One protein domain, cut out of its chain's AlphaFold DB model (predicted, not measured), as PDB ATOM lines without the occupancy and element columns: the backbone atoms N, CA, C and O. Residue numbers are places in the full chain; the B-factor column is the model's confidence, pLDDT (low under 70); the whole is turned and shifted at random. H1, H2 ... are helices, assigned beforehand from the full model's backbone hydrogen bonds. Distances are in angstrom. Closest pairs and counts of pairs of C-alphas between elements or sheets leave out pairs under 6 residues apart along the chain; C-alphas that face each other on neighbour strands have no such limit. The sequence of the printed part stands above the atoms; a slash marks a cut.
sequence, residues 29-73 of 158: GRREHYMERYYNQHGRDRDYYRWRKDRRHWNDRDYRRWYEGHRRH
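This is residues 29 to 73 of the 158 residues of the protein "Lectin-like protein BA14k" of Hartmannibacter diazotrophicus (UniProt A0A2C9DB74). Three helices stand round a triangle, lengthwise to one another, with H1 and H3 running one way and H2 running back between them in the chain. It is a loosely joined group: no two helices clearly touch, and the free stretches 40 to 46 and 68 to 73, with the ends of H1 and H3, stick out from the rest. The printed part has 45 residues with three named helices, H1, H2 and H3 in that order along the chain, and no named strand; the class is all helix. By its radius of gyration of the C-alphas, 9.9 A, the whole is compact, and its C-alphas span 25 by 20 by 19 A.

The longest helix by residues, H1, takes in residues 29 to 42 and measures 20.4 A from first to last C-alpha. It begins at C-alpha 29, at (17.282, -5.853, -5.758), and ends at C-alpha 42, at (0.503, -16.549, -1.339). H3, residues 60 to 71, measures 16.4 A and ends at C-alpha 71, at (-0.914, -6.131, 7.014). H2, residues 46 to 53, is the shortest at 11.1 A.

H1 and H2 are close but not clearly touching, with 1 pair of C-alphas within 8 A. Their closest C-alphas, those of Tyr 39 and Tyr 48, are 7.1 A apart, and their centres are 11.9 A apart. They run opposite ways at a steep tilt of 37 degrees, only just past shallow. H1 and H3 are near each other, with 5 pairs of C-alphas within 10 A but no pair within 8 A. H2 and H3 are only just apart, the closest C-alphas at 8.0 A. In H1, H2 and H3 every O i to N i+4 pair is within hydrogen-bond range.

The C-alphas farthest apart are those of Arg 56 and His 73, at 26.6 A. Without the stretches that stand free, residues 40 to 46, of which 40 to 42 belong to H1, and residues 68 to 73, of which 68 to 71 belong to H3, the body has 32 residues and spans 19 by 17 by 16 A. The printed part has no cut. The link from H1 to H2, 3 residues, is tight; the link from H2 to H3, 6 residues, is short. The mean pLDDT of the printed part is 72.8. Confidence is low, with pLDDT under 70, at residues 29 to 33, 41 to 43 and 71 to 73 of the model.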
ATOM      1  N   GLY A  29      17.427  -4.391  -5.638       58.47
ATOM      2  CA  GLY A  29      17.282  -5.853  -5.758       58.47
ATOM      3  C   GLY A  29      16.675  -6.573  -4.544       58.47
ATOM      4  O   GLY A  29      16.059  -7.628  -4.686       58.47
ATOM      5  N   ARG A  30      16.785  -6.019  -3.327       61.22
ATOM      6  CA  ARG A  30      16.231  -6.677  -2.123       61.22
ATOM      7  C   ARG A  30      14.701  -6.682  -2.095       61.22
ATOM      8  O   ARG A  30      14.114  -7.602  -1.531       61.22
ATOM      9  N   ARG A  31      14.062  -5.667  -2.683       66.44
ATOM     10  CA  ARG A  31      12.597  -5.498  -2.671       66.44
ATOM     11  C   ARG A  31      11.937  -6.376  -3.716       66.44
ATOM     12  O   ARG A  31      10.920  -7.004  -3.435       66.44
ATOM     13  N   GLU A  32      12.555  -6.457  -4.890       65.25
ATOM     14  CA  GLU A  32      12.107  -7.334  -5.967       65.25
ATOM     15  C   GLU A  32      12.137  -8.799  -5.525       65.25
ATOM     16  O   GLU A  32      11.114  -9.480  -5.596       65.25
ATOM     17  N   HIS A  33      13.261  -9.250  -4.951       69.56
ATOM     18  CA  HIS A  33      13.377 -10.603  -4.399       69.56
ATOM     19  C   HIS A  33      12.350 -10.891  -3.297       69.56
ATOM     20  O   HIS A  33      11.865 -12.017  -3.173       69.56
ATOM     21  N   TYR A  34      12.013  -9.884  -2.490       72.06
ATOM     22  CA  TYR A  34      11.004 -10.013  -1.446       72.06
ATOM     23  C   TYR A  34       9.601 -10.219  -2.035       72.06
ATOM     24  O   TYR A  34       8.921 -11.176  -1.659       72.06
ATOM     25  N   MET A  35       9.188  -9.370  -2.982       72.19
ATOM     26  CA  MET A  35       7.873  -9.492  -3.621       72.19
ATOM     27  C   MET A  35       7.740 -10.803  -4.390       72.19
ATOM     28  O   MET A  35       6.704 -11.463  -4.329       72.19
ATOM     29  N   GLU A  36       8.809 -11.226  -5.061       73.62
ATOM     30  CA  GLU A  36       8.829 -12.485  -5.796       73.62
ATOM     31  C   GLU A  36       8.651 -13.695  -4.869       73.62
ATOM     32  O   GLU A  36       7.848 -14.583  -5.159       73.62
ATOM     33  N   ARG A  37       9.322 -13.709  -3.707       72.25
ATOM     34  CA  ARG A  37       9.139 -14.763  -2.698       72.25
ATOM     35  C   ARG A  37       7.735 -14.743  -2.090       72.25
ATOM     36  O   ARG A  37       7.158 -15.816  -1.918       72.25
ATOM     37  N   TYR A  38       7.200 -13.562  -1.774       73.50
ATOM     38  CA  TYR A  38       5.864 -13.410  -1.186       73.50
ATOM     39  C   TYR A  38       4.788 -14.029  -2.089       73.50
ATOM     40  O   TYR A  38       4.041 -14.916  -1.668       73.50
ATOM     41  N   TYR A  39       4.788 -13.647  -3.366       74.81
ATOM     42  CA  TYR A  39       3.793 -14.107  -4.334       74.81
ATOM     43  C   TYR A  39       3.994 -15.545  -4.819       74.81
ATOM     44  O   TYR A  39       3.053 -16.162  -5.319       74.81
ATOM     45  N   ASN A  40       5.185 -16.118  -4.636       75.50
ATOM     46  CA  ASN A  40       5.398 -17.550  -4.848       75.50
ATOM     47  C   ASN A  40       4.681 -18.407  -3.784       75.50
ATOM     48  O   ASN A  40       4.339 -19.554  -4.046       75.50
ATOM     49  N   GLN A  41       4.440 -17.854  -2.589       64.25
ATOM     50  CA  GLN A  41       3.796 -18.563  -1.477       64.25
ATOM     51  C   GLN A  41       2.298 -18.255  -1.349       64.25
ATOM     52  O   GLN A  41       1.531 -19.159  -1.042       64.25
ATOM     53  N   HIS A  42       1.879 -17.009  -1.601       64.50
ATOM     54  CA  HIS A  42       0.503 -16.549  -1.339       64.50
ATOM     55  C   HIS A  42      -0.403 -16.529  -2.586       64.50
ATOM     56  O   HIS A  42      -1.564 -16.139  -2.510       64.50
ATOM     57  N   GLY A  43       0.101 -16.991  -3.736       67.38
ATOM     58  CA  GLY A  43      -0.638 -16.965  -4.998       67.38
ATOM     59  C   GLY A  43      -0.638 -15.581  -5.651       67.38
ATOM     60  O   GLY A  43      -0.124 -14.612  -5.108       67.38
ATOM     61  N   ARG A  44      -1.161 -15.492  -6.879       77.12
ATOM     62  CA  ARG A  44      -1.124 -14.262  -7.686       77.12
ATOM     63  C   ARG A  44      -2.429 -13.490  -7.527       77.12
ATOM     64  O   ARG A  44      -3.478 -13.975  -7.944       77.12
ATOM     65  N   ASP A  45      -2.347 -12.283  -6.994       76.75
ATOM     66  CA  ASP A  45      -3.458 -11.349  -6.817       76.75
ATOM     67  C   ASP A  45      -3.405 -10.202  -7.849       76.75
ATOM     68  O   ASP A  45      -2.585 -10.177  -8.772       76.75
ATOM     69  N   ARG A  46      -4.313  -9.229  -7.717       79.44
ATOM     70  CA  ARG A  46      -4.354  -8.047  -8.594       79.44
ATOM     71  C   ARG A  46      -3.106  -7.170  -8.432       79.44
ATOM     72  O   ARG A  46      -2.631  -6.610  -9.425       79.44
ATOM     73  N   ASP A  47      -2.566  -7.078  -7.221       75.25
ATOM     74  CA  ASP A  47      -1.392  -6.259  -6.926       75.25
ATOM     75  C   ASP A  47      -0.101  -6.867  -7.494       75.25
ATOM     76  O   ASP A  47       0.743  -6.122  -7.996       75.25
ATOM     77  N   TYR A  48      -0.000  -8.198  -7.582       82.69
ATOM     78  CA  TYR A  48       1.082  -8.904  -8.271       82.69
ATOM     79  C   TYR A  48       1.188  -8.485  -9.737       82.69
ATOM     80  O   TYR A  48       2.282  -8.196 -10.222       82.69
ATOM     81  N   TYR A  49       0.066  -8.427 -10.465       82.44
ATOM     82  CA  TYR A  49       0.086  -8.029 -11.879       82.44
ATOM     83  C   TYR A  49       0.500  -6.569 -12.056       82.44
ATOM     84  O   TYR A  49       1.244  -6.254 -12.989       82.44
ATOM     85  N   ARG A  50       0.056  -5.693 -11.150       82.06
ATOM     86  CA  ARG A  50       0.433  -4.277 -11.142       82.06
ATOM     87  C   ARG A  50       1.926  -4.105 -10.875       82.06
ATOM     88  O   ARG A  50       2.610  -3.457 -11.662       82.06
ATOM     89  N   TRP A  51       2.437  -4.744  -9.824       81.81
ATOM     90  CA  TRP A  51       3.864  -4.754  -9.517       81.81
ATOM     91  C   TRP A  51       4.678  -5.313 -10.687       81.81
ATOM     92  O   TRP A  51       5.623  -4.676 -11.141       81.81
ATOM     93  N   ARG A  52       4.282  -6.463 -11.243       83.50
ATOM     94  CA  ARG A  52       5.022  -7.142 -12.315       83.50
ATOM     95  C   ARG A  52       5.101  -6.323 -13.607       83.50
ATOM     96  O   ARG A  52       6.094  -6.461 -14.332       83.50
ATOM     97  N   LYS A  53       4.077  -5.513 -13.899       84.25
ATOM     98  CA  LYS A  53       4.028  -4.615 -15.062       84.25
ATOM     99  C   LYS A  53       4.941  -3.402 -14.879       84.25
ATOM    100  O   LYS A  53       5.677  -3.063 -15.800       84.25
ATOM    101  N   ASP A  54       4.948  -2.822 -13.681       78.94
ATOM    102  CA  ASP A  54       5.617  -1.550 -13.391       78.94
ATOM    103  C   ASP A  54       6.820  -1.706 -12.443       78.94
ATOM    104  O   ASP A  54       7.112  -0.816 -11.648       78.94
ATOM    105  N   ARG A  55       7.561  -2.821 -12.551       74.50
ATOM    106  CA  ARG A  55       8.682  -3.160 -11.645       74.50
ATOM    107  C   ARG A  55       9.725  -2.047 -11.526       74.50
ATOM    108  O   ARG A  55      10.130  -1.712 -10.424       74.50
ATOM    109  N   ARG A  56      10.079  -1.407 -12.647       75.62
ATOM    110  CA  ARG A  56      11.085  -0.325 -12.698       75.62
ATOM    111  C   ARG A  56      10.640   0.990 -12.053       75.62
ATOM    112  O   ARG A  56      11.483   1.832 -11.771       75.62
ATOM    113  N   HIS A  57       9.337   1.192 -11.875       78.69
ATOM    114  CA  HIS A  57       8.770   2.406 -11.277       78.69
ATOM    115  C   HIS A  57       8.222   2.145  -9.874       78.69
ATOM    116  O   HIS A  57       7.550   3.006  -9.306       78.69
ATOM    117  N   TRP A  58       8.453   0.948  -9.330       73.25
ATOM    118  CA  TRP A  58       7.938   0.562  -8.033       73.25
ATOM    119  C   TRP A  58       8.809   1.151  -6.923       73.25
ATOM    120  O   TRP A  58       9.856   0.614  -6.559       73.25
ATOM    121  N   ASN A  59       8.375   2.283  -6.375       76.00
ATOM    122  CA  ASN A  59       9.185   3.049  -5.436       76.00
ATOM    123  C   ASN A  59       8.953   2.595  -3.989       76.00
ATOM    124  O   ASN A  59       8.012   1.871  -3.657       76.00
ATOM    125  N   ASP A  60       9.763   3.133  -3.078       71.19
ATOM    126  CA  ASP A  60       9.603   2.986  -1.627       71.19
ATOM    127  C   ASP A  60       8.177   3.221  -1.124       71.19
ATOM    128  O   ASP A  60       7.680   2.518  -0.244       71.19
ATOM    129  N   ARG A  61       7.527   4.249  -1.668       76.19
ATOM    130  CA  ARG A  61       6.176   4.643  -1.273       76.19
ATOM    131  C   ARG A  61       5.149   3.588  -1.675       76.19
ATOM    132  O   ARG A  61       4.249   3.294  -0.891       76.19
ATOM    133  N   ASP A  62       5.310   3.011  -2.862       77.00
ATOM    134  CA  ASP A  62       4.426   1.978  -3.401       77.00
ATOM    135  C   ASP A  62       4.598   0.670  -2.621       77.00
ATOM    136  O   ASP A  62       3.609   0.073  -2.194       77.00
ATOM    137  N   TYR A  63       5.848   0.306  -2.307       73.75
ATOM    138  CA  TYR A  63       6.169  -0.829  -1.436       73.75
ATOM    139  C   TYR A  63       5.535  -0.687  -0.048       73.75
ATOM    140  O   TYR A  63       4.867  -1.607   0.419       73.75
ATOM    141  N   ARG A  64       5.703   0.468   0.613       75.00
ATOM    142  CA  ARG A  64       5.137   0.695   1.955       75.00
ATOM    143  C   ARG A  64       3.619   0.644   1.951       75.00
ATOM    144  O   ARG A  64       3.046  -0.000   2.819       75.00
ATOM    145  N   ARG A  65       2.974   1.275   0.965       79.19
ATOM    146  CA  ARG A  65       1.513   1.254   0.835       79.19
ATOM    147  C   ARG A  65       0.993  -0.168   0.635       79.19
ATOM    148  O   ARG A  65       0.024  -0.549   1.283       79.19
ATOM    149  N   TRP A  66       1.635  -0.939  -0.241       81.38
ATOM    150  CA  TRP A  66       1.284  -2.338  -0.473       81.38
ATOM    151  C   TRP A  66       1.444  -3.171   0.804       81.38
ATOM    152  O   TRP A  66       0.524  -3.893   1.184       81.38
ATOM    153  N   TYR A  67       2.561  -2.991   1.511       71.94
ATOM    154  CA  TYR A  67       2.862  -3.707   2.746       71.94
ATOM    155  C   TYR A  67       1.882  -3.352   3.872       71.94
ATOM    156  O   TYR A  67       1.373  -4.231   4.557       71.94
ATOM    157  N   GLU A  68       1.557  -2.070   4.049       71.12
ATOM    158  CA  GLU A  68       0.548  -1.616   5.013       71.12
ATOM    159  C   GLU A  68      -0.859  -2.116   4.677       71.12
ATOM    160  O   GLU A  68      -1.603  -2.459   5.593       71.12
ATOM    161  N   GLY A  69      -1.217  -2.172   3.391       71.81
ATOM    162  CA  GLY A  69      -2.498  -2.712   2.938       71.81
ATOM    163  C   GLY A  69      -2.634  -4.205   3.228       71.81
ATOM    164  O   GLY A  69      -3.658  -4.626   3.757       71.81
ATOM    165  N   HIS A  70      -1.576  -4.979   2.968       70.38
ATOM    166  CA  HIS A  70      -1.567  -6.421   3.221       70.38
ATOM    167  C   HIS A  70      -1.547  -6.750   4.716       70.38
ATOM    168  O   HIS A  70      -2.234  -7.670   5.134       70.38
ATOM    169  N   ARG A  71      -0.876  -5.944   5.552       60.44
ATOM    170  CA  ARG A  71      -0.914  -6.131   7.014       60.44
ATOM    171  C   ARG A  71      -2.293  -5.913   7.648       60.44
ATOM    172  O   ARG A  71      -2.511  -6.371   8.761       60.44
ATOM    173  N   ARG A  72      -3.188  -5.155   7.007       54.09
ATOM    174  CA  ARG A  72      -4.513  -4.820   7.564       54.09
ATOM    175  C   ARG A  72      -5.605  -5.821   7.191       54.09
ATOM    176  O   ARG A  72      -6.730  -5.637   7.628       54.09
ATOM    177  N   HIS A  73      -5.297  -6.830   6.376       48.12
ATOM    178  CA  HIS A  73      -6.268  -7.853   5.977       48.12
ATOM    179  C   HIS A  73      -6.109  -9.176   6.747       48.12
ATOM    180  O   HIS A  73      -6.914 -10.079   6.554       48.12
TER     181      HIS A  73